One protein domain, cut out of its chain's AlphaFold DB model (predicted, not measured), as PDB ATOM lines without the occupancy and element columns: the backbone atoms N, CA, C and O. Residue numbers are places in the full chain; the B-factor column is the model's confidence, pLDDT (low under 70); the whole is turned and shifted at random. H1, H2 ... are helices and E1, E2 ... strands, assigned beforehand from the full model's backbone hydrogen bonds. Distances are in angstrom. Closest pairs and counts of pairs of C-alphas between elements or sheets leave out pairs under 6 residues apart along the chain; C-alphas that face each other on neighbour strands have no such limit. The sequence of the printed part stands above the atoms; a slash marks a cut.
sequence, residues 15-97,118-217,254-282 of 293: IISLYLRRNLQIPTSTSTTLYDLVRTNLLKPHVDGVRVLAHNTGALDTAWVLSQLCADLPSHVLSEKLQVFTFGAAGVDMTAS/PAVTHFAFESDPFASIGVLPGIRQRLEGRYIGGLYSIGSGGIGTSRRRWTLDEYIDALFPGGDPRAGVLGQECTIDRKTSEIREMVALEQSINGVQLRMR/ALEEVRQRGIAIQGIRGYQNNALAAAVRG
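Overview. This is residues 15 to 97, 118 to 217 and 254 to 282 of the 293 residues of an uncharacterized protein of Eutypa lata (strain UCR-EL1) (UniProt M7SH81). A parallel sheet of four strands, in the order E1 E2 E3 E4, stands in the middle, with H3 over one face, H7 across the other, and H2 packed on H3 near the E1 edge. Beyond the E4 edge, H8 and H9 run side by side in opposite ways, and residues 209 to 217 of H8 stick out. The printed part has 212 residues with eleven named helices and four named strands, in the order H1 H2 E1 H3 H4 E2 E3 H5 H6 E4 H7 H8 H9 H10 H11, of mixed class. It is compact, with a radius of gyration of the C-alphas of 17.6 A, and spans 55 by 40 by 39 A.

Arrangement. Start at H1, residues 15 to 24, close but not clearly touching H3, residues 58 to 72; their closest C-alphas, Arg 22 and Leu 60, are 6.5 A apart. H2, residues 29 to 42, touches H3 at a steep tilt of 50 degrees, closest at C-alphas Ser 31 and Asp 61, 4.9 A. Beside E1, residues 50 to 55, look for parallel E2, residues 82 to 87, with N 52 and O 83 at 2.9 A. E3, residues 119 to 125, is parallel to E2, with N 121 and O 84 at 2.8 A, and to E4, residues 150 to 154, with N 152 and O 122 at 2.8 A. H3 runs along E1 and E2 at a height of 10.4 A over the sheet. H4, residues 75 to 81, H5, residues 129 to 133, H6, residues 135 to 140, and H11, residues 275 to 281, only graze the sheet. Two strand-helix-strand units, parallel neighbour strands with helices between, have right-handed crossovers: E1, H3 H4, E2 and E3, H5 H6, E4. H7, residues 168 to 175, is on the opposite face from H3, across E3 at 82 degrees on the local plane; with H2 and H3 this makes three layers, helices on both faces. H8, residues 194 to 217, touches H9, residues 254 to 265, with residues 194 to 202 alone, closest at C-alphas Glu 201 and Leu 255, 6.6 A. Every O i to N i+4 pair is within hydrogen-bond range in each helix but H10, residues 270 to 273, too short for one.

Along the chain. Find C-alpha 15 at (38.108, -14.471, 21.897), where H1 begins. H2 measures 20.0 A, H3 21.0 A and E3 20.3 A. H8 runs 34.5 A from C-alpha 194 at (5.566, -8.266, 26.667), and H11 ends at C-alpha 281, (18.689, -2.184, 52.340).

Size, cuts and confidence. The farthest C-alphas, Gly 178 and Arg 217, are 58.4 A apart. Residues 98 to 117 and 218 to 253 are not printed, leaving C-alpha gaps of 13.2 A and 24.8 A. The links E4 to H7 and H7 to H8 are long. Mean pLDDT of the printed part is 77.8; 49 residues are under 70, among them 204 to 217.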
ATOM      1  N   ILE A  15      39.384 -14.362  22.618       82.38
ATOM      2  CA  ILE A  15      38.108 -14.471  21.897       82.38
ATOM      3  C   ILE A  15      37.784 -15.940  21.607       82.38
ATOM      4  O   ILE A  15      36.680 -16.394  21.899       82.38
ATOM      5  N   ILE A  16      38.734 -16.711  21.072       84.12
ATOM      6  CA  ILE A  16      38.527 -18.140  20.793       84.12
ATOM      7  C   ILE A  16      38.212 -18.892  22.090       84.12
ATOM      8  O   ILE A  16      37.251 -19.656  22.139       84.12
ATOM      9  N   SER A  17      38.962 -18.634  23.161       80.38
ATOM     10  CA  SER A  17      38.724 -19.208  24.487       80.38
ATOM     11  C   SER A  17      37.344 -18.839  25.031       80.38
ATOM     12  O   SER A  17      36.663 -19.684  25.609       80.38
ATOM     13  N   LEU A  18      36.886 -17.602  24.819       82.69
ATOM     14  CA  LEU A  18      35.544 -17.164  25.188       82.69
ATOM     15  C   LEU A  18      34.470 -17.964  24.440       82.69
ATOM     16  O   LEU A  18      33.544 -18.473  25.069       82.69
ATOM     17  N   TYR A  19      34.607 -18.121  23.121       82.81
ATOM     18  CA  TYR A  19      33.678 -18.930  22.328       82.81
ATOM     19  C   TYR A  19      33.710 -20.405  22.734       82.81
ATOM     20  O   TYR A  19      32.651 -21.018  22.857       82.81
ATOM     21  N   LEU A  20      34.887 -20.979  22.988       83.06
ATOM     22  CA  LEU A  20      35.008 -22.367  23.435       83.06
ATOM     23  C   LEU A  20      34.346 -22.569  24.798       83.06
ATOM     24  O   LEU A  20      33.500 -23.449  24.930       83.06
ATOM     25  N   ARG A  21      34.647 -21.721  25.790       79.69
ATOM     26  CA  ARG A  21      34.025 -21.791  27.122       79.69
ATOM     27  C   ARG A  21      32.512 -21.635  27.058       79.69
ATOM     28  O   ARG A  21      31.797 -22.353  27.744       79.69
ATOM     29  N   ARG A  22      32.032 -20.746  26.189       78.00
ATOM     30  CA  ARG A  22      30.603 -20.520  25.982       78.00
ATOM     31  C   ARG A  22      29.874 -21.714  25.366       78.00
ATOM     32  O   ARG A  22      28.718 -21.907  25.693       78.00
ATOM     33  N   ASN A  23      30.498 -22.473  24.465       77.69
ATOM     34  CA  ASN A  23      29.814 -23.576  23.774       77.69
ATOM     35  C   ASN A  23      30.066 -24.949  24.409       77.69
ATOM     36  O   ASN A  23      29.251 -25.848  24.246       77.69
ATOM     37  N   LEU A  24      31.200 -25.130  25.089       74.88
ATOM     38  CA  LEU A  24      31.632 -26.432  25.602       74.88
ATOM     39  C   LEU A  24      31.506 -26.559  27.125       74.88
ATOM     40  O   LEU A  24      31.716 -27.654  27.636       74.88
ATOM     41  N   GLN A  25      31.195 -25.467  27.841       71.25
ATOM     42  CA  GLN A  25      31.061 -25.434  29.307       71.25
ATOM     43  C   GLN A  25      32.216 -26.161  30.025       71.25
ATOM     44  O   GLN A  25      32.014 -26.972  30.925       71.25
ATOM     45  N   ILE A  26      33.450 -25.905  29.582       74.94
ATOM     46  CA  ILE A  26      34.641 -26.562  30.129       74.94
ATOM     47  C   ILE A  26      34.908 -26.011  31.537       74.94
ATOM     48  O   ILE A  26      34.985 -24.786  31.681       74.94
ATOM     49  N   PRO A  27      35.097 -26.874  32.556       81.75
ATOM     50  CA  PRO A  27      35.418 -26.424  33.903       81.75
ATOM     51  C   PRO A  27      36.756 -25.683  33.935       81.75
ATOM     52  O   PRO A  27      37.747 -26.107  33.335       81.75
ATOM     53  N   THR A  28      36.788 -24.583  34.678       84.81
ATOM     54  CA  THR A  28      37.995 -23.820  35.000       84.81
ATOM     55  C   THR A  28      38.345 -24.024  36.473       84.81
ATOM     56  O   THR A  28      37.495 -24.404  37.276       84.81
ATOM     57  N   SER A  29      39.588 -23.748  36.873       87.38
ATOM     58  CA  SER A  29      39.963 -23.774  38.298       87.38
ATOM     59  C   SER A  29      39.103 -22.819  39.137       87.38
ATOM     60  O   SER A  29      38.764 -23.114  40.285       87.38
ATOM     61  N   THR A  30      38.712 -21.685  38.552       88.25
ATOM     62  CA  THR A  30      37.791 -20.724  39.160       88.25
ATOM     63  C   THR A  30      36.401 -21.324  39.331       88.25
ATOM     64  O   THR A  30      35.828 -21.211  40.413       88.25
ATOM     65  N   SER A  31      35.860 -21.995  38.307       88.62
ATOM     66  CA  SER A  31      34.519 -22.579  38.371       88.62
ATOM     67  C   SER A  31      34.443 -23.726  39.381       88.62
ATOM     68  O   SER A  31      33.483 -23.795  40.142       88.62
ATOM     69  N   THR A  32      35.464 -24.585  39.465       92.06
ATOM     70  CA  THR A  32      35.504 -25.671  40.459       92.06
ATOM     71  C   THR A  32      35.608 -25.130  41.883       92.06
ATOM     72  O   THR A  32      34.859 -25.551  42.757       92.06
ATOM     73  N   THR A  33      36.465 -24.128  42.105       93.88
ATOM     74  CA  THR A  33      36.607 -23.488  43.423       93.88
ATOM     75  C   THR A  33      35.313 -22.787  43.843       93.88
ATOM     76  O   THR A  33      34.879 -22.904  44.988       93.88
ATOM     77  N   LEU A  34      34.666 -22.077  42.911       92.88
ATOM     78  CA  LEU A  34      33.383 -21.420  43.153       92.88
ATOM     79  C   LEU A  34      32.284 -22.439  43.471       92.88
ATOM     80  O   LEU A  34      31.502 -22.210  44.391       92.88
ATOM     81  N   TYR A  35      32.242 -23.566  42.757       94.06
ATOM     82  CA  TYR A  35      31.309 -24.656  43.038       94.06
ATOM     83  C   TYR A  35      31.477 -25.189  44.465       94.06
ATOM     84  O   TYR A  35      30.493 -25.246  45.203       94.06
ATOM     85  N   ASP A  36      32.705 -25.505  44.885       94.31
ATOM     86  CA  ASP A  36      32.959 -26.033  46.230       94.31
ATOM     87  C   ASP A  36      32.558 -25.022  47.310       94.31
ATOM     88  O   ASP A  36      31.901 -25.369  48.298       94.31
ATOM     89  N   LEU A  37      32.877 -23.743  47.102       94.62
ATOM     90  CA  LEU A  37      32.536 -22.672  48.034       94.62
ATOM     91  C   LEU A  37      31.016 -22.479  48.128       94.62
ATOM     92  O   LEU A  37      30.467 -22.408  49.229       94.62
ATOM     93  N   VAL A  38      30.305 -22.437  47.002       93.19
ATOM     94  CA  VAL A  38      28.844 -22.273  46.996       93.19
ATOM     95  C   VAL A  38      28.168 -23.497  47.607       93.19
ATOM     96  O   VAL A  38      27.336 -23.351  48.501       93.19
ATOM     97  N   ARG A  39      28.561 -24.707  47.201       93.00
ATOM     98  CA  ARG A  39      27.986 -25.958  47.704       93.00
ATOM     99  C   ARG A  39      28.154 -26.092  49.211       93.00
ATOM    100  O   ARG A  39      27.185 -26.371  49.913       93.00
ATOM    101  N   THR A  40      29.366 -25.873  49.720       93.50
ATOM    102  CA  THR A  40      29.642 -25.989  51.158       93.50
ATOM    103  C   THR A  40      28.846 -24.980  51.978       93.50
ATOM    104  O   THR A  40      28.403 -25.317  53.071       93.50
ATOM    105  N   ASN A  41      28.615 -23.766  51.467       92.62
ATOM    106  CA  ASN A  41      27.812 -22.766  52.172       92.62
ATOM    107  C   ASN A  41      26.301 -23.011  52.060       92.62
ATOM    108  O   ASN A  41      25.598 -22.778  53.037       92.62
ATOM    109  N   LEU A  42      25.803 -23.544  50.940       89.81
ATOM    110  CA  LEU A  42      24.387 -23.913  50.793       89.81
ATOM    111  C   LEU A  42      23.964 -25.036  51.750       89.81
ATOM    112  O   LEU A  42      22.833 -25.041  52.232       89.81
ATOM    113  N   LEU A  43      24.876 -25.965  52.049       89.69
ATOM    114  CA  LEU A  43      24.622 -27.088  52.955       89.69
ATOM    115  C   LEU A  43      24.695 -26.711  54.444       89.69
ATOM    116  O   LEU A  43      24.301 -27.509  55.293       89.69
ATOM    117  N   LYS A  44      25.179 -25.511  54.790       90.81
ATOM    118  CA  LYS A  44      25.239 -25.074  56.190       90.81
ATOM    119  C   LYS A  44      23.833 -24.715  56.698       90.81
ATOM    120  O   LYS A  44      23.133 -23.923  56.060       90.81
ATOM    121  N   PRO A  45      23.420 -25.217  57.878       84.12
ATOM    122  CA  PRO A  45      22.100 -24.923  58.433       84.12
ATOM    123  C   PRO A  45      21.954 -23.456  58.863       84.12
ATOM    124  O   PRO A  45      20.868 -22.907  58.749       84.12
ATOM    125  N   HIS A  46      23.047 -22.811  59.288       84.25
ATOM    126  CA  HIS A  46      23.067 -21.421  59.771       84.25
ATOM    127  C   HIS A  46      23.241 -20.361  58.674       84.25
ATOM    128  O   HIS A  46      23.360 -19.180  58.980       84.25
ATOM    129  N   VAL A  47      23.331 -20.772  57.407       84.81
ATOM    130  CA  VAL A  47      23.418 -19.837  56.283       84.81
ATOM    131  C   VAL A  47      22.020 -19.657  55.705       84.81
ATOM    132  O   VAL A  47      21.438 -20.609  55.175       84.81
ATOM    133  N   ASP A  48      21.507 -18.431  55.805       82.75
ATOM    134  CA  ASP A  48      20.175 -18.049  55.316       82.75
ATOM    135  C   ASP A  48      20.091 -18.087  53.786       82.75
ATOM    136  O   ASP A  48      19.051 -18.403  53.215       82.75
ATOM    137  N   GLY A  49      21.202 -17.810  53.105       86.69
ATOM    138  CA  GLY A  49      21.284 -17.886  51.656       86.69
ATOM    139  C   GLY A  49      22.669 -17.552  51.122       86.69
ATOM    140  O   GLY A  49      23.486 -16.920  51.789       86.69
ATOM    141  N   VAL A  50      22.925 -17.978  49.890       90.62
ATOM    142  CA  VAL A  50      24.134 -17.681  49.128       90.62
ATOM    143  C   VAL A  50      23.741 -16.814  47.939       90.62
ATOM    144  O   VAL A  50      22.888 -17.185  47.131       90.62
ATOM    145  N   ARG A  51      24.371 -15.642  47.831       90.56
ATOM    146  CA  ARG A  51      24.194 -14.727  46.701       90.56
ATOM    147  C   ARG A  51      25.466 -14.715  45.866       90.56
ATOM    148  O   ARG A  51      26.532 -14.414  46.392       90.56
ATOM    149  N   VAL A  52      25.352 -15.031  44.582       91.69
ATOM    150  CA  VAL A  52      26.482 -15.026  43.643       91.69
ATOM    151  C   VAL A  52      26.362 -13.812  42.733       91.69
ATOM    152  O   VAL A  52      25.335 -13.624  42.084       91.69
ATOM    153  N   LEU A  53      27.411 -12.995  42.693       92.69
ATOM    154  CA  LEU A  53      27.541 -11.849  41.796       92.69
ATOM    155  C   LEU A  53      28.536 -12.227  40.697       92.69
ATOM    156  O   LEU A  53      29.661 -12.622  41.002       92.69
ATOM    157  N   ALA A  54      28.140 -12.107  39.433       92.38
ATOM    158  CA  ALA A  54      29.009 -12.430  38.305       92.38
ATOM    159  C   ALA A  54      28.985 -11.331  37.242       92.38
ATOM    160  O   ALA A  54      27.926 -10.861  36.836       92.38
ATOM    161  N   HIS A  55      30.159 -10.940  36.754       93.69
ATOM    162  CA  HIS A  55      30.311  -9.887  35.750       93.69
ATOM    163  C   HIS A  55      30.945 -10.440  34.472       93.69
ATOM    164  O   HIS A  55      31.855 -11.271  34.533       93.69
ATOM    165  N   ASN A  56      30.451 -10.001  33.312       91.50
ATOM    166  CA  ASN A  56      30.963 -10.338  31.984       91.50
ATOM    167  C   ASN A  56      31.174 -11.848  31.772       91.50
ATOM    168  O   ASN A  56      30.216 -12.621  31.672       91.50
ATOM    169  N   THR A  57      32.432 -12.280  31.682       89.12
ATOM    170  CA  THR A  57      32.826 -13.668  31.415       89.12
ATOM    171  C   THR A  57      32.715 -14.568  32.643       89.12
ATOM    172  O   THR A  57      32.537 -15.770  32.469       89.12
ATOM    173  N   GLY A  58      32.700 -14.014  33.862       88.69
ATOM    174  CA  GLY A  58      32.451 -14.777  35.093       88.69
ATOM    175  C   GLY A  58      31.044 -15.387  35.144       88.69
ATOM    176  O   GLY A  58      30.799 -16.362  35.855       88.69
ATOM    177  N   ALA A  59      30.117 -14.874  34.328       89.06
ATOM    178  CA  ALA A  59      28.811 -15.491  34.132       89.06
ATOM    179  C   ALA A  59      28.908 -16.882  33.472       89.06
ATOM    180  O   ALA A  59      28.024 -17.704  33.690       89.06
ATOM    181  N   LEU A  60      29.967 -17.171  32.705       87.94
ATOM    182  CA  LEU A  60      30.194 -18.499  32.117       87.94
ATOM    183  C   LEU A  60      30.589 -19.519  33.183       87.94
ATOM    184  O   LEU A  60      30.004 -20.598  33.240       87.94
ATOM    185  N   ASP A  61      31.523 -19.150  34.063       88.94
ATOM    186  CA  ASP A  61      31.911 -20.001  35.189       88.94
ATOM    187  C   ASP A  61      30.703 -20.237  36.108       88.94
ATOM    188  O   ASP A  61      30.433 -21.364  36.509       88.94
ATOM    189  N   THR A  62      29.910 -19.192  36.360       89.31
ATOM    190  CA  THR A  62      28.681 -19.290  37.163       89.31
ATOM    191  C   THR A  62      27.627 -20.179  36.505       89.31
ATOM    192  O   THR A  62      26.968 -20.945  37.202       89.31
ATOM    193  N   ALA A  63      27.467 -20.123  35.179       85.56
ATOM    194  CA  ALA A  63      26.541 -20.994  34.458       85.56
ATOM    195  C   ALA A  63      26.939 -22.473  34.594       85.56
ATOM    196  O   ALA A  63      26.085 -23.309  34.874       85.56
ATOM    197  N   TRP A  64      28.236 -22.786  34.491       86.88
ATOM    198  CA  TRP A  64      28.735 -24.140  34.745       86.88
ATOM    199  C   TRP A  64      28.471 -24.587  36.190       86.88
ATOM    200  O   TRP A  64      27.930 -25.670  36.415       86.88
ATOM    201  N   VAL A  65      28.781 -23.728  37.170       89.00
ATOM    202  CA  VAL A  65      28.525 -24.002  38.595       89.00
ATOM    203  C   VAL A  65      27.043 -24.267  38.842       89.00
ATOM    204  O   VAL A  65      26.701 -25.219  39.535       89.00
ATOM    205  N   LEU A  66      26.153 -23.463  38.258       86.81
ATOM    206  CA  LEU A  66      24.708 -23.639  38.377       86.81
ATOM    207  C   LEU A  66      24.238 -24.969  37.792       86.81
ATOM    208  O   LEU A  66      23.466 -25.669  38.445       86.81
ATOM    209  N   SER A  67      24.718 -25.342  36.604       83.62
ATOM    210  CA  SER A  67      24.405 -26.639  35.995       83.62
ATOM    211  C   SER A  67      24.816 -27.799  36.901       83.62
ATOM    212  O   SER A  67      24.033 -28.726  37.105       83.62
ATOM    213  N   GLN A  68      26.004 -27.716  37.504       85.81
ATOM    214  CA  GLN A  68      26.509 -28.752  38.398       85.81
ATOM    215  C   GLN A  68      25.744 -28.792  39.732       85.81
ATOM    216  O   GLN A  68      25.343 -29.860  40.186       85.81
ATOM    217  N   LEU A  69      25.452 -27.638  40.342       87.06
ATOM    218  CA  LEU A  69      24.651 -27.563  41.571       87.06
ATOM    219  C   LEU A  69      23.234 -28.108  41.365       87.06
ATOM    220  O   LEU A  69      22.732 -28.811  42.235       87.06
ATOM    221  N   CYS A  70      22.609 -27.828  40.219       81.88
ATOM    222  CA  CYS A  70      21.306 -28.387  39.855       81.88
ATOM    223  C   CYS A  70      21.334 -29.913  39.679       81.88
ATOM    224  O   CYS A  70      20.301 -30.555  39.861       81.88
ATOM    225  N   ALA A  71      22.483 -30.492  39.317       83.12
ATOM    226  CA  ALA A  71      22.657 -31.939  39.234       83.12
ATOM    227  C   ALA A  71      22.902 -32.580  40.612       83.12
ATOM    228  O   ALA A  71      22.432 -33.688  40.865       83.12
ATOM    229  N   ASP A  72      23.606 -31.877  41.504       85.25
ATOM    230  CA  ASP A  72      24.090 -32.441  42.768       85.25
ATOM    231  C   ASP A  72      23.201 -32.147  43.985       85.25
ATOM    232  O   ASP A  72      23.286 -32.855  44.992       85.25
ATOM    233  N   LEU A  73      22.383 -31.092  43.938       83.81
ATOM    234  CA  LEU A  73      21.557 -30.636  45.057       83.81
ATOM    235  C   LEU A  73      20.060 -30.695  44.724       83.81
ATOM    236  O   LEU A  73      19.654 -30.456  43.586       83.81
ATOM    237  N   PRO A  74      19.204 -30.971  45.723       82.19
ATOM    238  CA  PRO A  74      17.764 -30.956  45.521       82.19
ATOM    239  C   PRO A  74      17.256 -29.529  45.262       82.19
ATOM    240  O   PRO A  74      17.719 -28.561  45.867       82.19
ATOM    241  N   SER A  75      16.243 -29.414  44.400       73.44
ATOM    242  CA  SER A  75      15.707 -28.135  43.911       73.44
ATOM    243  C   SER A  75      15.256 -27.180  45.020       73.44
ATOM    244  O   SER A  75      15.533 -25.991  44.930       73.44
ATOM    245  N   HIS A  76      14.636 -27.679  46.095       77.56
ATOM    246  CA  HIS A  76      14.155 -26.832  47.197       77.56
ATOM    247  C   HIS A  76      15.281 -26.031  47.878       77.56
ATOM    248  O   HIS A  76      15.118 -24.839  48.130       77.56
ATOM    249  N   VAL A  77      16.456 -26.640  48.089       81.50
ATOM    250  CA  VAL A  77      17.623 -25.952  48.671       81.50
ATOM    251  C   VAL A  77      18.098 -24.837  47.743       81.50
ATOM    252  O   VAL A  77      18.433 -23.744  48.196       81.50
ATOM    253  N   LEU A  78      18.101 -25.098  46.435       82.06
ATOM    254  CA  LEU A  78      18.544 -24.139  45.428       82.06
ATOM    255  C   LEU A  78      17.565 -22.969  45.289       82.06
ATOM    256  O   LEU A  78      17.996 -21.823  45.264       82.06
ATOM    257  N   SER A  79      16.259 -23.222  45.239       78.25
ATOM    258  CA  SER A  79      15.272 -22.147  45.099       78.25
ATOM    259  C   SER A  79      15.166 -21.244  46.319       78.25
ATOM    260  O   SER A  79      14.883 -20.060  46.169       78.25
ATOM    261  N   GLU A  80      15.350 -21.797  47.519       82.38
ATOM    262  CA  GLU A  80      15.183 -21.042  48.762       82.38
ATOM    263  C   GLU A  80      16.444 -20.260  49.121       82.38
ATOM    264  O   GLU A  80      16.360 -19.097  49.517       82.38
ATOM    265  N   LYS A  81      17.622 -20.878  48.959       87.50
ATOM    266  CA  LYS A  81      18.876 -20.312  49.457       87.50
ATOM    267  C   LYS A  81      19.749 -19.675  48.383       87.50
ATOM    268  O   LYS A  81      20.569 -18.835  48.738       87.50
ATOM    269  N   LEU A  82      19.633 -20.046  47.106       88.62
ATOM    270  CA  LEU A  82      20.554 -19.577  46.066       88.62
ATOM    271  C   LEU A  82      19.935 -18.472  45.203       88.62
ATOM    272  O   LEU A  82      18.908 -18.654  44.549       88.62
ATOM    273  N   GLN A  83      20.621 -17.329  45.152       88.69
ATOM    274  CA  GLN A  83      20.283 -16.212  44.269       88.69
ATOM    275  C   GLN A  83      21.504 -15.824  43.440       88.69
ATOM    276  O   GLN A  83      22.603 -15.667  43.975       88.69
ATOM    277  N   VAL A  84      21.319 -15.645  42.136       90.12
ATOM    278  CA  VAL A  84      22.400 -15.274  41.219       90.12
ATOM    279  C   VAL A  84      22.071 -13.958  40.541       90.12
ATOM    280  O   VAL A  84      21.009 -13.794  39.946       90.12
ATOM    281  N   PHE A  85      23.010 -13.026  40.608       91.31
ATOM    282  CA  PHE A  85      22.931 -11.721  39.976       91.31
ATOM    283  C   PHE A  85      24.073 -11.599  38.982       91.31
ATOM    284  O   PHE A  85      25.240 -11.758  39.341       91.31
ATOM    285  N   THR A  86      23.742 -11.316  37.729       92.25
ATOM    286  CA  THR A  86      24.757 -11.129  36.697       92.25
ATOM    287  C   THR A  86      24.704  -9.739  36.093       92.25
ATOM    288  O   THR A  86      23.631  -9.157  35.952       92.25
ATOM    289  N   PHE A  87      25.866  -9.233  35.702       93.25
ATOM    290  CA  PHE A  87      26.051  -7.914  35.110       93.25
ATOM    291  C   PHE A  87      26.819  -8.080  33.801       93.25
ATOM    292  O   PHE A  87      27.885  -8.695  33.794       93.25
ATOM    293  N   GLY A  88      26.276  -7.599  32.685       89.88
ATOM    294  CA  GLY A  88      26.967  -7.684  31.392       89.88
ATOM    295  C   GLY A  88      27.230  -9.116  30.905       89.88
ATOM    296  O   GLY A  88      28.205  -9.369  30.207       89.88
ATOM    297  N   ALA A  89      26.410 -10.089  31.314       90.06
ATOM    298  CA  ALA A  89      26.724 -11.511  31.166       90.06
ATOM    299  C   ALA A  89      27.017 -11.942  29.713       90.06
ATOM    300  O   ALA A  89      26.158 -11.855  28.831       90.06
ATOM    301  N   ALA A  90      28.209 -12.514  29.499       87.50
ATOM    302  CA  ALA A  90      28.635 -13.095  28.221       87.50
ATOM    303  C   ALA A  90      28.038 -14.495  27.961       87.50
ATOM    304  O   ALA A  90      28.090 -15.007  26.839       87.50
ATOM    305  N   GLY A  91      27.485 -15.123  29.003       80.81
ATOM    306  CA  GLY A  91      26.802 -16.411  28.925       80.81
ATOM    307  C   GLY A  91      25.357 -16.285  28.454       80.81
ATOM    308  O   GLY A  91      24.665 -15.326  28.786       80.81
ATOM    309  N   VAL A  92      24.912 -17.278  27.684       74.56
ATOM    310  CA  VAL A  92      23.498 -17.457  27.303       74.56
ATOM    311  C   VAL A  92      22.802 -18.466  28.219       74.56
ATOM    312  O   VAL A  92      21.594 -18.391  28.415       74.56
ATOM    313  N   ASP A  93      23.582 -19.371  28.811       63.34
ATOM    314  CA  ASP A  93      23.122 -20.669  29.312       63.34
ATOM    315  C   ASP A  93      22.568 -20.641  30.742       63.34
ATOM    316  O   ASP A  93      22.492 -21.670  31.403       63.34
ATOM    317  N   MET A  94      22.125 -19.483  31.238       61.28
ATOM    318  CA  MET A  94      21.332 -19.432  32.478       61.28
ATOM    319  C   MET A  94      19.850 -19.736  32.193       61.28
ATOM    320  O   MET A  94      18.933 -19.129  32.739       61.28
ATOM    321  N   THR A  95      19.620 -20.676  31.277       53.97
ATOM    322  CA  THR A  95      18.321 -21.204  30.866       53.97
ATOM    323  C   THR A  95      18.189 -22.638  31.377       53.97
ATOM    324  O   THR A  95      19.169 -23.375  31.491       53.97
ATOM    325  N   ALA A  96      16.971 -23.052  31.726       54.72
ATOM    326  CA  ALA A  96      16.734 -24.408  32.212       54.72
ATOM    327  C   ALA A  96      16.990 -25.391  31.074       54.72
ATOM    328  O   ALA A  96      16.410 -25.231  29.995       54.72
ATOM    329  N   SER A  97      17.735 -26.468  31.329       40.78
ATOM    330  CA  SER A  97      17.678 -27.616  30.429       40.78
ATOM    331  C   SER A  97      16.258 -28.190  30.446       40.78
ATOM    332  O   SER A  97      15.750 -28.618  31.482       40.78
ATOM    333  N   PRO A 118      17.095 -21.936  40.932       71.56
ATOM    334  CA  PRO A 118      17.566 -20.774  41.669       71.56
ATOM    335  C   PRO A 118      17.132 -19.478  40.981       71.56
ATOM    336  O   PRO A 118      17.028 -19.404  39.753       71.56
ATOM    337  N   ALA A 119      16.876 -18.443  41.779       77.56
ATOM    338  CA  ALA A 119      16.465 -17.149  41.253       77.56
ATOM    339  C   ALA A 119      17.657 -16.467  40.567       77.56
ATOM    340  O   ALA A 119      18.604 -16.046  41.235       77.56
ATOM    341  N   VAL A 120      17.603 -16.341  39.238       84.25
ATOM    342  CA  VAL A 120      18.630 -15.652  38.448       84.25
ATOM    343  C   VAL A 120      18.105 -14.294  37.981       84.25
ATOM    344  O   VAL A 120      17.003 -14.175  37.447       84.25
ATOM    345  N   THR A 121      18.880 -13.238  38.197       87.94
ATOM    346  CA  THR A 121      18.572 -11.887  37.722       87.94
ATOM    347  C   THR A 121      19.745 -11.352  36.920       87.94
ATOM    348  O   THR A 121      20.882 -11.329  37.385       87.94
ATOM    349  N   HIS A 122      19.464 -10.906  35.704       89.25
ATOM    350  CA  HIS A 122      20.451 -10.350  34.797       89.25
ATOM    351  C   HIS A 122      20.270  -8.838  34.682       89.25
ATOM    352  O   HIS A 122      19.152  -8.353  34.511       89.25
ATOM    353  N   PHE A 123      21.373  -8.103  34.722       90.75
ATOM    354  CA  PHE A 123      21.449  -6.680  34.427       90.75
ATOM    355  C   PHE A 123      22.349  -6.497  33.212       90.75
ATOM    356  O   PHE A 123      23.475  -6.995  33.179       90.75
ATOM    357  N   ALA A 124      21.858  -5.793  32.200       91.56
ATOM    358  CA  ALA A 124      22.624  -5.552  30.987       91.56
ATOM    359  C   ALA A 124      22.402  -4.130  30.496       91.56
ATOM    360  O   ALA A 124      21.261  -3.718  30.292       91.56
ATOM    361  N   PHE A 125      23.487  -3.401  30.250       90.25
ATOM    362  CA  PHE A 125      23.404  -2.220  29.404       90.25
ATOM    363  C   PHE A 125      23.225  -2.657  27.953       90.25
ATOM    364  O   PHE A 125      23.907  -3.565  27.483       90.25
ATOM    365  N   GLU A 126      22.352  -1.977  27.215       87.81
ATOM    366  CA  GLU A 126      22.122  -2.302  25.799       87.81
ATOM    367  C   GLU A 126      23.355  -2.075  24.919       87.81
ATOM    368  O   GLU A 126      23.471  -2.669  23.852       87.81
ATOM    369  N   SER A 127      24.280  -1.229  25.375       86.94
ATOM    370  CA  SER A 127      25.547  -0.940  24.706       86.94
ATOM    371  C   SER A 127      26.706  -1.840  25.142       86.94
ATOM    372  O   SER A 127      27.799  -1.694  24.601       86.94
ATOM    373  N   ASP A 128      26.509  -2.736  26.115       88.56
ATOM    374  CA  ASP A 128      27.577  -3.602  26.618       88.56
ATOM    375  C   ASP A 128      27.926  -4.687  25.582       88.56
ATOM    376  O   ASP A 128      27.048  -5.474  25.199       88.56
ATOM    377  N   PRO A 129      29.188  -4.774  25.119       87.50
ATOM    378  CA  PRO A 129      29.596  -5.755  24.120       87.50
ATOM    379  C   PRO A 129      29.492  -7.202  24.619       87.50
ATOM    380  O   PRO A 129      29.135  -8.082  23.834       87.50
ATOM    381  N   PHE A 130      29.750  -7.472  25.904       88.62
ATOM    382  CA  PHE A 130      29.634  -8.816  26.475       88.62
ATOM    383  C   PHE A 130      28.170  -9.237  26.583       88.62
ATOM    384  O   PHE A 130      27.816 -10.342  26.162       88.62
ATOM    385  N   ALA A 131      27.297  -8.334  27.033       89.00
ATOM    386  CA  ALA A 131      25.860  -8.593  27.049       89.00
ATOM    387  C   ALA A 131      25.293  -8.789  25.632       89.00
ATOM    388  O   ALA A 131      24.447  -9.660  25.419       89.00
ATOM    389  N   SER A 132      25.797  -8.015  24.663       88.50
ATOM    390  CA  SER A 132      25.386  -8.044  23.252       88.50
ATOM    391  C   SER A 132      25.745  -9.339  22.540       88.50
ATOM    392  O   SER A 132      25.048  -9.720  21.605       88.50
ATOM    393  N   ILE A 133      26.802 -10.035  22.962       86.19
ATOM    394  CA  ILE A 133      27.093 -11.381  22.462       86.19
ATOM    395  C   ILE A 133      26.442 -12.464  23.322       86.19
ATOM    396  O   ILE A 133      26.208 -13.551  22.800       86.19
ATOM    397  N   GLY A 134      26.160 -12.199  24.600       86.56
ATOM    398  CA  GLY A 134      25.673 -13.164  25.584       86.56
ATOM    399  C   GLY A 134      24.178 -13.057  25.861       86.56
ATOM    400  O   GLY A 134      23.347 -13.473  25.048       86.56
ATOM    401  N   VAL A 135      23.840 -12.536  27.040       85.88
ATOM    402  CA  VAL A 135      22.484 -12.585  27.602       85.88
ATOM    403  C   VAL A 135      21.424 -11.886  26.738       85.88
ATOM    404  O   VAL A 135      20.302 -12.385  26.643       85.88
ATOM    405  N   LEU A 136      21.755 -10.788  26.042       86.69
ATOM    406  CA  LEU A 136      20.778 -10.021  25.255       86.69
ATOM    407  C   LEU A 136      20.246 -10.818  24.044       86.69
ATOM    408  O   LEU A 136      19.027 -11.017  23.970       86.69
ATOM    409  N   PRO A 137      21.086 -11.353  23.127       81.88
ATOM    410  CA  PRO A 137      20.622 -12.305  22.113       81.88
ATOM    411  C   PRO A 137      20.031 -13.571  22.723       81.88
ATOM    412  O   PRO A 137      19.087 -14.132  22.169       81.88
ATOM    413  N   GLY A 138      20.567 -14.010  23.867       74.56
ATOM    414  CA  GLY A 138      20.053 -15.144  24.626       74.56
ATOM    415  C   GLY A 138      18.567 -15.029  24.953       74.56
ATOM    416  O   GLY A 138      17.872 -16.035  25.002       74.56
ATOM    417  N   ILE A 139      18.066 -13.810  25.148       74.06
ATOM    418  CA  ILE A 139      16.657 -13.553  25.456       74.06
ATOM    419  C   ILE A 139      15.855 -13.145  24.227       74.06
ATOM    420  O   ILE A 139      14.718 -13.583  24.074       74.06
ATOM    421  N   ARG A 140      16.437 -12.315  23.357       75.50
ATOM    422  CA  ARG A 140      15.733 -11.722  22.210       75.50
ATOM    423  C   ARG A 140      15.678 -12.634  20.983       75.50
ATOM    424  O   ARG A 140      14.776 -12.489  20.169       75.50
ATOM    425  N   GLN A 141      16.662 -13.517  20.809       72.00
ATOM    426  CA  GLN A 141      16.886 -14.241  19.550       72.00
ATOM    427  C   GLN A 141      17.002 -15.758  19.745       72.00
ATOM    428  O   GLN A 141      16.536 -16.520  18.903       72.00
ATOM    429  N   ARG A 142      17.603 -16.215  20.850       68.50
ATOM    430  CA  ARG A 142      17.777 -17.642  21.158       68.50
ATOM    431  C   ARG A 142      16.647 -18.140  22.049       68.50
ATOM    432  O   ARG A 142      16.733 -18.149  23.272       68.50
ATOM    433  N   LEU A 143      15.571 -18.561  21.400       65.94
ATOM    434  CA  LEU A 143      14.365 -19.065  22.056       65.94
ATOM    435  C   LEU A 143      14.451 -20.571  22.386       65.94
ATOM    436  O   LEU A 143      13.472 -21.177  22.806       65.94
ATOM    437  N   GLU A 144      15.629 -21.168  22.195       56.75
ATOM    438  CA  GLU A 144      15.951 -22.554  22.527       56.75
ATOM    439  C   GLU A 144      16.102 -22.704  24.051       56.75
ATOM    440  O   GLU A 144      17.170 -22.482  24.617       56.75
ATOM    441  N   GLY A 145      14.999 -23.032  24.729       56.50
ATOM    442  CA  GLY A 145      14.955 -23.278  26.174       56.50
ATOM    443  C   GLY A 145      14.174 -22.242  26.991       56.50
ATOM    444  O   GLY A 145      14.010 -21.077  26.614       56.50
ATOM    445  N   ARG A 146      13.684 -22.683  28.160       58.41
ATOM    446  CA  ARG A 146      12.928 -21.827  29.082       58.41
ATOM    447  C   ARG A 146      13.894 -20.931  29.849       58.41
ATOM    448  O   ARG A 146      14.808 -21.411  30.521       58.41
ATOM    449  N   TYR A 147      13.686 -19.624  29.752       63.62
ATOM    450  CA  TYR A 147      14.430 -18.659  30.555       63.62
ATOM    451  C   TYR A 147      14.084 -18.823  32.024       63.62
ATOM    452  O   TYR A 147      12.907 -18.820  32.384       63.62
ATOM    453  N   ILE A 148      15.101 -18.929  32.867       64.00
ATOM    454  CA  ILE A 148      14.909 -18.926  34.307       64.00
ATOM    455  C   ILE A 148      15.398 -17.580  34.799       64.00
ATOM    456  O   ILE A 148      16.598 -17.331  34.828       64.00
ATOM    457  N   GLY A 149      14.465 -16.719  35.191       74.44
ATOM    458  CA  GLY A 149      14.804 -15.456  35.831       74.44
ATOM    459  C   GLY A 149      14.258 -14.219  35.139       74.44
ATOM    460  O   GLY A 149      13.293 -14.276  34.376       74.44
ATOM    461  N   GLY A 150      14.885 -13.085  35.442       79.44
ATOM    462  CA  GLY A 150      14.555 -11.768  34.896       79.44
ATOM    463  C   GLY A 150      15.754 -11.123  34.208       79.44
ATOM    464  O   GLY A 150      16.899 -11.389  34.566       79.44
ATOM    465  N   LEU A 151      15.500 -10.283  33.205       85.19
ATOM    466  CA  LEU A 151      16.498  -9.379  32.632       85.19
ATOM    467  C   LEU A 151      16.025  -7.943  32.817       85.19
ATOM    468  O   LEU A 151      14.953  -7.572  32.344       85.19
ATOM    469  N   TYR A 152      16.879  -7.135  33.423       86.62
ATOM    470  CA  TYR A 152      16.770  -5.689  33.444       86.62
ATOM    471  C   TYR A 152      17.680  -5.130  32.350       86.62
ATOM    472  O   TYR A 152      18.908  -5.131  32.481       86.62
ATOM    473  N   SER A 153      17.061  -4.691  31.254       87.38
ATOM    474  CA  SER A 153      17.749  -3.953  30.195       87.38
ATOM    475  C   SER A 153      17.869  -2.494  30.611       87.38
ATOM    476  O   SER A 153      16.862  -1.842  30.892       87.38
ATOM    477  N   ILE A 154      19.091  -1.983  30.670       86.44
ATOM    478  CA  ILE A 154      19.373  -0.606  31.054       86.44
ATOM    479  C   ILE A 154      19.694   0.176  29.781       86.44
ATOM    480  O   ILE A 154      20.772   0.040  29.193       86.44
ATOM    481  N   GLY A 155      18.721   0.974  29.343       77.62
ATOM    482  CA  GLY A 155      18.830   1.786  28.137       77.62
ATOM    483  C   GLY A 155      19.817   2.949  28.277       77.62
ATOM    484  O   GLY A 155      20.141   3.418  29.369       77.62
ATOM    485  N   SER A 156      20.258   3.463  27.132       62.19
ATOM    486  CA  SER A 156      21.195   4.593  27.023       62.19
ATOM    487  C   SER A 156      20.579   5.961  27.373       62.19
ATOM    488  O   SER A 156      21.280   6.966  27.377       62.19
ATOM    489  N   GLY A 157      19.268   6.019  27.634       53.34
ATOM    490  CA  GLY A 157      18.444   7.230  27.526       53.34
ATOM    491  C   GLY A 157      18.467   8.241  28.679       53.34
ATOM    492  O   GLY A 157      17.632   9.136  28.672       53.34
ATOM    493  N   GLY A 158      19.364   8.150  29.664       50.34
ATOM    494  CA  GLY A 158      19.323   9.109  30.787       50.34
ATOM    495  C   GLY A 158      20.526   9.175  31.724       50.34
ATOM    496  O   GLY A 158      20.545  10.005  32.623       50.34
ATOM    497  N   ILE A 159      21.545   8.339  31.525       53.41
ATOM    498  CA  ILE A 159      22.773   8.353  32.330       53.41
ATOM    499  C   ILE A 159      23.910   8.599  31.343       53.41
ATOM    500  O   ILE A 159      24.099   7.792  30.431       53.41
ATOM    501  N   GLY A 160      24.572   9.751  31.487       48.62
ATOM    502  CA  GLY A 160      25.428  10.415  30.500       48.62
ATOM    503  C   GLY A 160      26.183   9.510  29.522       48.62
ATOM    504  O   GLY A 160      26.785   8.502  29.886       48.62
ATOM    505  N   THR A 161      26.204   9.945  28.266       45.88
ATOM    506  CA  THR A 161      26.905   9.384  27.097       45.88
ATOM    507  C   THR A 161      28.438   9.367  27.212       45.88
ATOM    508  O   THR A 161      29.138   9.223  26.210       45.88
ATOM    509  N   SER A 162      28.992   9.499  28.420       51.09
ATOM    510  CA  SER A 162      30.425   9.329  28.640       51.09
ATOM    511  C   SER A 162      30.803   7.870  28.427       51.09
ATOM    512  O   SER A 162      30.052   6.978  28.811       51.09
ATOM    513  N   ARG A 163      31.955   7.650  27.780       60.25
ATOM    514  CA  ARG A 163      32.559   6.340  27.487       60.25
ATOM    515  C   ARG A 163      32.370   5.363  28.652       60.25
ATOM    516  O   ARG A 163      33.175   5.364  29.580       60.25
ATOM    517  N   ARG A 164      31.328   4.536  28.580       71.25
ATOM    518  CA  ARG A 164      31.108   3.460  29.541       71.25
ATOM    519  C   ARG A 164      32.183   2.418  29.322       71.25
ATOM    520  O   ARG A 164      32.460   2.046  28.182       71.25
ATOM    521  N   ARG A 165      32.831   2.005  30.401       80.44
ATOM    522  CA  ARG A 165      33.795   0.903  30.405       80.44
ATOM    523  C   ARG A 165      33.108  -0.421  30.731       80.44
ATOM    524  O   ARG A 165      33.764  -1.457  30.665       80.44
ATOM    525  N   TRP A 166      31.810  -0.378  31.044       87.19
ATOM    526  CA  TRP A 166      30.959  -1.510  31.403       87.19
ATOM    527  C   TRP A 166      31.579  -2.341  32.527       87.19
ATOM    528  O   TRP A 166      31.515  -3.570  32.527       87.19
ATOM    529  N   THR A 167      32.230  -1.660  33.472       89.50
ATOM    530  CA  THR A 167      32.779  -2.282  34.677       89.50
ATOM    531  C   THR A 167      31.652  -2.636  35.636       89.50
ATOM    532  O   THR A 167      30.553  -2.084  35.554       89.50
ATOM    533  N   LEU A 168      31.920  -3.555  36.564       89.69
ATOM    534  CA  LEU A 168      30.961  -3.878  37.615       89.69
ATOM    535  C   LEU A 168      30.569  -2.628  38.417       89.69
ATOM    536  O   LEU A 168      29.390  -2.448  38.696       89.69
ATOM    537  N   ASP A 169      31.520  -1.740  38.705       88.88
ATOM    538  CA  ASP A 169      31.255  -0.492  39.432       88.88
ATOM    539  C   ASP A 169      30.253   0.398  38.689       88.88
ATOM    540  O   ASP A 169      29.296   0.866  39.289       88.88
ATOM    541  N   GLU A 170      30.373   0.536  37.363       88.25
ATOM    542  CA  GLU A 170      29.400   1.293  36.561       88.25
ATOM    543  C   GLU A 170      27.996   0.660  36.588       88.25
ATOM    544  O   GLU A 170      26.987   1.367  36.544       88.25
ATOM    545  N   TYR A 171      27.911  -0.673  36.664       89.25
ATOM    546  CA  TYR A 171      26.638  -1.369  36.863       89.25
ATOM    547  C   TYR A 171      26.054  -1.092  38.251       89.25
ATOM    548  O   TYR A 171      24.860  -0.816  38.364       89.25
ATOM    549  N   ILE A 172      26.875  -1.156  39.298       89.38
ATOM    550  CA  ILE A 172      26.449  -0.900  40.676       89.38
ATOM    551  C   ILE A 172      26.040   0.564  40.852       89.38
ATOM    552  O   ILE A 172      24.957   0.803  41.375       89.38
ATOM    553  N   ASP A 173      26.805   1.521  40.330       87.69
ATOM    554  CA  ASP A 173      26.484   2.952  40.365       87.69
ATOM    555  C   ASP A 173      25.195   3.272  39.607       87.69
ATOM    556  O   ASP A 173      24.407   4.115  40.032       87.69
ATOM    557  N   ALA A 174      24.928   2.578  38.498       85.75
ATOM    558  CA  ALA A 174      23.665   2.738  37.787       85.75
ATOM    559  C   ALA A 174      22.470   2.199  38.593       85.75
ATOM    560  O   ALA A 174      21.372   2.756  38.515       85.75
ATOM    561  N   LEU A 175      22.647   1.117  39.355       85.88
ATOM    562  CA  LEU A 175      21.574   0.510  40.151       85.88
ATOM    563  C   LEU A 175      21.364   1.211  41.498       85.88
ATOM    564  O   LEU A 175      20.218   1.358  41.930       85.88
ATOM    565  N   PHE A 176      22.452   1.644  42.130       87.00
ATOM    566  CA  PHE A 176      22.527   2.181  43.487       87.00
ATOM    567  C   PHE A 176      23.449   3.416  43.533       87.00
ATOM    568  O   PHE A 176      24.485   3.382  44.202       87.00
ATOM    569  N   PRO A 177      23.116   4.521  42.848       83.25
ATOM    570  CA  PRO A 177      23.924   5.732  42.915       83.25
ATOM    571  C   PRO A 177      23.975   6.226  44.363       83.25
ATOM    572  O   PRO A 177      22.941   6.409  45.011       83.25
ATOM    573  N   GLY A 178      25.190   6.369  44.900       79.25
ATOM    574  CA  GLY A 178      25.402   6.692  46.316       79.25
ATOM    575  C   GLY A 178      24.865   5.633  47.290       79.25
ATOM    576  O   GLY A 178      24.578   5.949  48.440       79.25
ATOM    577  N   GLY A 179      24.678   4.391  46.833       78.75
ATOM    578  CA  GLY A 179      24.113   3.294  47.619       78.75
ATOM    579  C   GLY A 179      22.585   3.308  47.746       78.75
ATOM    580  O   GLY A 179      22.039   2.442  48.430       78.75
ATOM    581  N   ASP A 180      21.871   4.241  47.098       80.06
ATOM    582  CA  ASP A 180      20.406   4.301  47.173       80.06
ATOM    583  C   ASP A 180      19.725   3.606  45.974       80.06
ATOM    584  O   ASP A 180      19.773   4.111  44.847       80.06
ATOM    585  N   PRO A 181      18.997   2.489  46.184       81.06
ATOM    586  CA  PRO A 181      18.233   1.821  45.125       81.06
ATOM    587  C   PRO A 181      17.089   2.657  44.538       81.06
ATOM    588  O   PRO A 181      16.532   2.281  43.507       81.06
ATOM    589  N   ARG A 182      16.656   3.734  45.205       80.62
ATOM    590  CA  ARG A 182      15.568   4.602  44.721       80.62
ATOM    591  C   ARG A 182      16.059   5.677  43.762       80.62
ATOM    592  O   ARG A 182      15.268   6.146  42.949       80.62
ATOM    593  N   ALA A 183      17.323   6.068  43.877       78.62
ATOM    594  CA  ALA A 183      17.923   7.111  43.058       78.62
ATOM    595  C   ALA A 183      18.439   6.574  41.709       78.62
ATOM    596  O   ALA A 183      18.593   7.340  40.760       78.62
ATOM    597  N   GLY A 184      18.691   5.263  41.614       80.25
ATOM    598  CA  GLY A 184      19.208   4.608  40.411       80.25
ATOM    599  C   GLY A 184      18.146   4.142  39.425       80.25
ATOM    600  O   GLY A 184      16.958   4.446  39.532       80.25
ATOM    601  N   VAL A 185      18.578   3.310  38.476       82.69
ATOM    602  CA  VAL A 185      17.718   2.665  37.469       82.69
ATOM    603  C   VAL A 185      16.615   1.832  38.127       82.69
ATOM    604  O   VAL A 185      15.494   1.782  37.628       82.69
ATOM    605  N   LEU A 186      16.888   1.235  39.290       82.75
ATOM    606  CA  LEU A 186      15.880   0.500  40.057       82.75
ATOM    607  C   LEU A 186      14.782   1.411  40.636       82.75
ATOM    608  O   LEU A 186      13.700   0.928  40.957       82.75
ATOM    609  N   GLY A 187      15.021   2.719  40.741       76.56
ATOM    610  CA  GLY A 187      14.045   3.738  41.132       76.56
ATOM    611  C   GLY A 187      12.936   3.988  40.115       76.56
ATOM    612  O   GLY A 187      11.878   4.515  40.482       76.56
ATOM    613  N   GLN A 188      13.186   3.618  38.858       81.19
ATOM    614  CA  GLN A 188      12.318   3.880  37.716       81.19
ATOM    615  C   GLN A 188      11.237   2.800  37.576       81.19
ATOM    616  O   GLN A 188      11.386   1.671  38.058       81.19
ATOM    617  N   GLU A 189      10.133   3.157  36.922       78.88
ATOM    618  CA  GLU A 189       9.077   2.204  36.572       78.88
ATOM    619  C   GLU A 189       9.577   1.258  35.480       78.88
ATOM    620  O   GLU A 189      10.060   1.689  34.431       78.88
ATOM    621  N   CYS A 190       9.482  -0.048  35.730       72.06
ATOM    622  CA  CYS A 190       9.917  -1.038  34.757       72.06
ATOM    623  C   CYS A 190       8.880  -1.181  33.638       72.06
ATOM    624  O   CYS A 190       7.721  -1.526  33.879       72.06
ATOM    625  N   THR A 191       9.315  -0.973  32.396       77.94
ATOM    626  CA  THR A 191       8.544  -1.345  31.210       77.94
ATOM    627  C   THR A 191       8.850  -2.795  30.851       77.94
ATOM    628  O   THR A 191      10.002  -3.222  30.796       77.94
ATOM    629  N   ILE A 192       7.801  -3.585  30.647       78.56
ATOM    630  CA  ILE A 192       7.936  -5.010  30.344       78.56
ATOM    631  C   ILE A 192       7.867  -5.188  28.835       78.56
ATOM    632  O   ILE A 192       6.890  -4.788  28.201       78.56
ATOM    633  N   ASP A 193       8.876  -5.842  28.262       79.50
ATOM    634  CA  ASP A 193       8.832  -6.286  26.871       79.50
ATOM    635  C   ASP A 193       7.930  -7.522  26.736       79.50
ATOM    636  O   ASP A 193       8.377  -8.670  26.654       79.50
ATOM    637  N   ARG A 194       6.621  -7.254  26.738       77.00
ATOM    638  CA  ARG A 194       5.566  -8.266  26.667       77.00
ATOM    639  C   ARG A 194       5.673  -9.121  25.408       77.00
ATOM    640  O   ARG A 194       5.431 -10.325  25.450       77.00
ATOM    641  N   LYS A 195       6.041  -8.502  24.284       80.12
ATOM    642  CA  LYS A 195       6.130  -9.186  22.994       80.12
ATOM    643  C   LYS A 195       7.220 -10.253  23.038       80.12
ATOM    644  O   LYS A 195       6.954 -11.402  22.692       80.12
ATOM    645  N   THR A 196       8.412  -9.894  23.510       77.75
ATOM    646  CA  THR A 196       9.525 -10.845  23.625       77.75
ATOM    647  C   THR A 196       9.230 -11.940  24.647       77.75
ATOM    648  O   THR A 196       9.509 -13.108  24.377       77.75
ATOM    649  N   SER A 197       8.609 -11.609  25.787       72.50
ATOM    650  CA  SER A 197       8.264 -12.616  26.799       72.50
ATOM    651  C   SER A 197       7.227 -13.629  26.306       72.50
ATOM    652  O   SER A 197       7.393 -14.822  26.543       72.50
ATOM    653  N   GLU A 198       6.186 -13.180  25.592       75.31
ATOM    654  CA  GLU A 198       5.146 -14.077  25.066       75.31
ATOM    655  C   GLU A 198       5.694 -14.984  23.955       75.31
ATOM    656  O   GLU A 198       5.486 -16.195  23.999       75.31
ATOM    657  N   ILE A 199       6.457 -14.424  23.006       79.00
ATOM    658  CA  ILE A 199       7.093 -15.201  21.927       79.00
ATOM    659  C   ILE A 199       7.997 -16.293  22.507       79.00
ATOM    660  O   ILE A 199       8.024 -17.417  22.004       79.00
ATOM    661  N   ARG A 200       8.723 -15.991  23.585       73.69
ATOM    662  CA  ARG A 200       9.626 -16.956  24.206       73.69
ATOM    663  C   ARG A 200       8.904 -18.097  24.900       73.69
ATOM    664  O   ARG A 200       9.324 -19.240  24.742       73.69
ATOM    665  N   GLU A 201       7.833 -17.810  25.636       71.25
ATOM    666  CA  GLU A 201       7.037 -18.878  26.248       71.25
ATOM    667  C   GLU A 201       6.389 -19.750  25.167       71.25
ATOM    668  O   GLU A 201       6.414 -20.972  25.276       71.25
ATOM    669  N   MET A 202       5.909 -19.153  24.070       71.38
ATOM    670  CA  MET A 202       5.378 -19.907  22.932       71.38
ATOM    671  C   MET A 202       6.402 -20.876  22.329       71.38
ATOM    672  O   MET A 202       6.082 -22.046  22.126       71.38
ATOM    673  N   VAL A 203       7.635 -20.427  22.068       71.62
ATOM    674  CA  VAL A 203       8.672 -21.307  21.498       71.62
ATOM    675  C   VAL A 203       9.126 -22.371  22.499       71.62
ATOM    676  O   VAL A 203       9.333 -23.524  22.118       71.62
ATOM    677  N   ALA A 204       9.221 -22.034  23.788       65.69
ATOM    678  CA  ALA A 204       9.521 -23.017  24.827       65.69
ATOM    679  C   ALA A 204       8.442 -24.116  24.902       65.69
ATOM    680  O   ALA A 204       8.770 -25.300  25.035       65.69
ATOM    681  N   LEU A 205       7.164 -23.745  24.762       67.00
ATOM    682  CA  LEU A 205       6.048 -24.691  24.697       67.00
ATOM    683  C   LEU A 205       6.132 -25.580  23.454       67.00
ATOM    684  O   LEU A 205       6.080 -26.803  23.587       67.00
ATOM    685  N   GLU A 206       6.332 -25.002  22.270       66.75
ATOM    686  CA  GLU A 206       6.477 -25.763  21.022       66.75
ATOM    687  C   GLU A 206       7.602 -26.808  21.120       66.75
ATOM    688  O   GLU A 206       7.427 -27.976  20.758       66.75
ATOM    689  N   GLN A 207       8.748 -26.422  21.682       64.25
ATOM    690  CA  GLN A 207       9.882 -27.325  21.876       64.25
ATOM    691  C   GLN A 207       9.590 -28.436  22.889       64.25
ATOM    692  O   GLN A 207      10.017 -29.573  22.679       64.25
ATOM    693  N   SER A 208       8.838 -28.150  23.958       59.94
ATOM    694  CA  SER A 208       8.415 -29.175  24.920       59.94
ATOM    695  C   SER A 208       7.510 -30.231  24.274       59.94
ATOM    696  O   SER A 208       7.753 -31.429  24.439       59.94
ATOM    697  N   ILE A 209       6.552 -29.805  23.444       62.81
ATOM    698  CA  ILE A 209       5.645 -30.688  22.700       62.81
ATOM    699  C   ILE A 209       6.439 -31.549  21.715       62.81
ATOM    700  O   ILE A 209       6.285 -32.771  21.690       62.81
ATOM    701  N   ASN A 210       7.350 -30.940  20.952       60.62
ATOM    702  CA  ASN A 210       8.216 -31.657  20.017       60.62
ATOM    703  C   ASN A 210       9.133 -32.666  20.735       60.62
ATOM    704  O   ASN A 210       9.334 -33.781  20.247       60.62
ATOM    705  N   GLY A 211       9.648 -32.327  21.921       57.38
ATOM    706  CA  GLY A 211      10.443 -33.224  22.762       57.38
ATOM    707  C   GLY A 211       9.652 -34.437  23.267       57.38
ATOM    708  O   GLY A 211      10.146 -35.569  23.211       57.38
ATOM    709  N   VAL A 212       8.403 -34.230  23.699       56.25
ATOM    710  CA  VAL A 212       7.479 -35.309  24.089       56.25
ATOM    711  C   VAL A 212       7.121 -36.176  22.881       56.25
ATOM    712  O   VAL A 212       7.194 -37.401  22.969       56.25
ATOM    713  N   GLN A 213       6.828 -35.576  21.724       54.03
ATOM    714  CA  GLN A 213       6.548 -36.309  20.488       54.03
ATOM    715  C   GLN A 213       7.743 -37.155  20.029       54.03
ATOM    716  O   GLN A 213       7.562 -38.309  19.645       54.03
ATOM    717  N   LEU A 214       8.972 -36.637  20.112       51.19
ATOM    718  CA  LEU A 214      10.190 -37.395  19.800       51.19
ATOM    719  C   LEU A 214      10.413 -38.561  20.773       51.19
ATOM    720  O   LEU A 214      10.778 -39.656  20.336       51.19
ATOM    721  N   ARG A 215      10.136 -38.371  22.073       50.16
ATOM    722  CA  ARG A 215      10.169 -39.453  23.075       50.16
ATOM    723  C   ARG A 215       9.090 -40.513  22.808       50.16
ATOM    724  O   ARG A 215       9.406 -41.701  22.807       50.16
ATOM    725  N   MET A 216       7.865 -40.103  22.476       47.59
ATOM    726  CA  MET A 216       6.749 -40.991  22.104       47.59
ATOM    727  C   MET A 216       7.019 -41.762  20.799       47.59
ATOM    728  O   MET A 216       6.670 -42.939  20.668       47.59
ATOM    729  N   ARG A 217       7.717 -41.140  19.838       47.38
ATOM    730  CA  ARG A 217       8.114 -41.753  18.559       47.38
ATOM    731  C   ARG A 217       9.140 -42.877  18.734       47.38
ATOM    732  O   ARG A 217       9.204 -43.770  17.891       47.38
ATOM    733  N   ALA A 254       0.134 -21.811  30.799       59.88
ATOM    734  CA  ALA A 254       1.476 -21.235  30.858       59.88
ATOM    735  C   ALA A 254       1.548 -19.825  30.238       59.88
ATOM    736  O   ALA A 254       2.141 -18.920  30.829       59.88
ATOM    737  N   LEU A 255       0.901 -19.602  29.086       60.34
ATOM    738  CA  LEU A 255       0.871 -18.282  28.443       60.34
ATOM    739  C   LEU A 255       0.088 -17.260  29.279       60.34
ATOM    740  O   LEU A 255       0.519 -16.114  29.433       60.34
ATOM    741  N   GLU A 256      -1.051 -17.673  29.835       60.41
ATOM    742  CA  GLU A 256      -1.855 -16.818  30.706       60.41
ATOM    743  C   GLU A 256      -1.115 -16.495  32.011       60.41
ATOM    744  O   GLU A 256      -1.128 -15.351  32.455       60.41
ATOM    745  N   GLU A 257      -0.362 -17.444  32.576       63.34
ATOM    746  CA  GLU A 257       0.502 -17.184  33.731       63.34
ATOM    747  C   GLU A 257       1.582 -16.138  33.408       63.34
ATOM    748  O   GLU A 257       1.824 -15.231  34.208       63.34
ATOM    749  N   VAL A 258       2.213 -16.207  32.229       61.78
ATOM    750  CA  VAL A 258       3.189 -15.194  31.788       61.78
ATOM    751  C   VAL A 258       2.531 -13.822  31.643       61.78
ATOM    752  O   VAL A 258       3.097 -12.822  32.093       61.78
ATOM    753  N   ARG A 259       1.317 -13.760  31.086       68.88
ATOM    754  CA  ARG A 259       0.545 -12.514  30.969       68.88
ATOM    755  C   ARG A 259       0.182 -11.932  32.326       68.88
ATOM    756  O   ARG A 259       0.409 -10.745  32.544       68.88
ATOM    757  N   GLN A 260      -0.314 -12.754  33.246       68.81
ATOM    758  CA  GLN A 260      -0.667 -12.325  34.599       68.81
ATOM    759  C   GLN A 260       0.553 -11.841  35.381       68.81
ATOM    760  O   GLN A 260       0.486 -10.798  36.027       68.81
ATOM    761  N   ARG A 261       1.695 -12.531  35.271       66.31
ATOM    762  CA  ARG A 261       2.961 -12.072  35.865       66.31
ATOM    763  C   ARG A 261       3.432 -10.755  35.258       66.31
ATOM    764  O   ARG A 261       3.900  -9.891  35.991       66.31
ATOM    765  N   GLY A 262       3.288 -10.588  33.943       64.62
ATOM    766  CA  GLY A 262       3.585  -9.331  33.262       64.62
ATOM    767  C   GLY A 262       2.731  -8.185  33.805       64.62
ATOM    768  O   GLY A 262       3.265  -7.168  34.232       64.62
ATOM    769  N   ILE A 263       1.415  -8.376  33.881       70.12
ATOM    770  CA  ILE A 263       0.484  -7.373  34.420       70.12
ATOM    771  C   ILE A 263       0.812  -7.048  35.884       70.12
ATOM    772  O   ILE A 263       0.835  -5.879  36.253       70.12
ATOM    773  N   ALA A 264       1.124  -8.055  36.702       66.69
ATOM    774  CA  ALA A 264       1.433  -7.871  38.118       66.69
ATOM    775  C   ALA A 264       2.708  -7.053  38.375       66.69
ATOM    776  O   ALA A 264       2.844  -6.478  39.448       66.69
ATOM    777  N   ILE A 265       3.648  -7.018  37.426       65.75
ATOM    778  CA  ILE A 265       4.938  -6.324  37.573       65.75
ATOM    779  C   ILE A 265       4.937  -4.981  36.817       65.75
ATOM    780  O   ILE A 265       5.799  -4.133  37.044       65.75
ATOM    781  N   GLN A 266       3.961  -4.752  35.936       70.50
ATOM    782  CA  GLN A 266       3.860  -3.524  35.158       70.50
ATOM    783  C   GLN A 266       3.587  -2.316  36.067       70.50
ATOM    784  O   GLN A 266       2.668  -2.332  36.881       70.50
ATOM    785  N   GLY A 267       4.393  -1.259  35.928       61.09
ATOM    786  CA  GLY A 267       4.271  -0.042  36.746       61.09
ATOM    787  C   GLY A 267       4.857  -0.165  38.159       61.09
ATOM    788  O   GLY A 267       4.884   0.814  38.901       61.09
ATOM    789  N   ILE A 268       5.379  -1.339  38.536       74.50
ATOM    790  CA  ILE A 268       6.164  -1.495  39.762       74.50
ATOM    791  C   ILE A 268       7.557  -0.897  39.535       74.50
ATOM    792  O   ILE A 268       8.168  -1.051  38.471       74.50
ATOM    793  N   ARG A 269       8.085  -0.214  40.555       76.62
ATOM    794  CA  ARG A 269       9.460   0.294  40.515       76.62
ATOM    795  C   ARG A 269      10.445  -0.855  40.656       76.62
ATOM    796  O   ARG A 269      10.263  -1.721  41.515       76.62
ATOM    797  N   GLY A 270      11.526  -0.834  39.882       69.38
ATOM    798  CA  GLY A 270      12.510  -1.922  39.834       69.38
ATOM    799  C   GLY A 270      13.011  -2.395  41.203       69.38
ATOM    800  O   GLY A 270      13.168  -3.593  41.408       69.38
ATOM    801  N   TYR A 271      13.183  -1.499  42.180       72.31
ATOM    802  CA  TYR A 271      13.654  -1.848  43.525       72.31
ATOM    803  C   TYR A 271      12.631  -2.610  44.375       72.31
ATOM    804  O   TYR A 271      13.016  -3.221  45.370       72.31
ATOM    805  N   GLN A 272      11.333  -2.524  44.072       70.44
ATOM    806  CA  GLN A 272      10.277  -3.124  44.901       70.44
ATOM    807  C   GLN A 272      10.210  -4.640  44.723       70.44
ATOM    808  O   GLN A 272       9.817  -5.340  45.648       70.44
ATOM    809  N   ASN A 273      10.632  -5.139  43.562       70.62
ATOM    810  CA  ASN A 273      10.589  -6.555  43.207       70.62
ATOM    811  C   ASN A 273      11.994  -7.143  42.975       70.62
ATOM    812  O   ASN A 273      12.162  -8.094  42.217       70.62
ATOM    813  N   ASN A 274      13.030  -6.546  43.577       74.44
ATOM    814  CA  ASN A 274      14.414  -6.945  43.341       74.44
ATOM    815  C   ASN A 274      15.117  -7.347  44.642       74.44
ATOM    816  O   ASN A 274      15.364  -6.523  45.525       74.44
ATOM    817  N   ALA A 275      15.478  -8.628  44.733       76.31
ATOM    818  CA  ALA A 275      16.170  -9.193  45.888       76.31
ATOM    819  C   ALA A 275      17.548  -8.549  46.138       76.31
ATOM    820  O   ALA A 275      17.960  -8.435  47.292       76.31
ATOM    821  N   LEU A 276      18.227  -8.049  45.095       79.38
ATOM    822  CA  LEU A 276      19.474  -7.294  45.244       79.38
ATOM    823  C   LEU A 276      19.226  -5.951  45.938       79.38
ATOM    824  O   LEU A 276      19.964  -5.579  46.844       79.38
ATOM    825  N   ALA A 277      18.147  -5.246  45.583       78.56
ATOM    826  CA  ALA A 277      17.784  -3.994  46.247       78.56
ATOM    827  C   ALA A 277      17.379  -4.204  47.712       78.56
ATOM    828  O   ALA A 277      17.690  -3.370  48.563       78.56
ATOM    829  N   ALA A 278      16.716  -5.320  48.024       76.81
ATOM    830  CA  ALA A 278      16.423  -5.705  49.402       76.81
ATOM    831  C   ALA A 278      17.706  -6.021  50.191       76.81
ATOM    832  O   ALA A 278      17.828  -5.614  51.344       76.81
ATOM    833  N   ALA A 279      18.682  -6.684  49.561       73.81
ATOM    834  CA  ALA A 279      19.974  -6.993  50.168       73.81
ATOM    835  C   ALA A 279      20.773  -5.730  50.526       73.81
ATOM    836  O   ALA A 279      21.322  -5.661  51.621       73.81
ATOM    837  N   VAL A 280      20.773  -4.718  49.651       72.44
ATOM    838  CA  VAL A 280      21.441  -3.423  49.891       72.44
ATOM    839  C   VAL A 280      20.755  -2.610  51.005       72.44
ATOM    840  O   VAL A 280      21.403  -1.815  51.678       72.44
ATOM    841  N   ARG A 281      19.454  -2.828  51.250       63.72
ATOM    842  CA  ARG A 281      18.689  -2.184  52.340       63.72
ATOM    843  C   ARG A 281      18.815  -2.874  53.700       63.72
ATOM    844  O   ARG A 281      18.396  -2.292  54.698       63.72
ATOM    845  N   GLY A 282      19.296  -4.114  53.734       55.44
ATOM    846  CA  GLY A 282      19.353  -4.923  54.951       55.44
ATOM    847  C   GLY A 282      20.404  -4.441  55.964       55.44
ATOM    848  O   GLY A 282      21.217  -3.573  55.655       55.44
TER     849      GLY A 282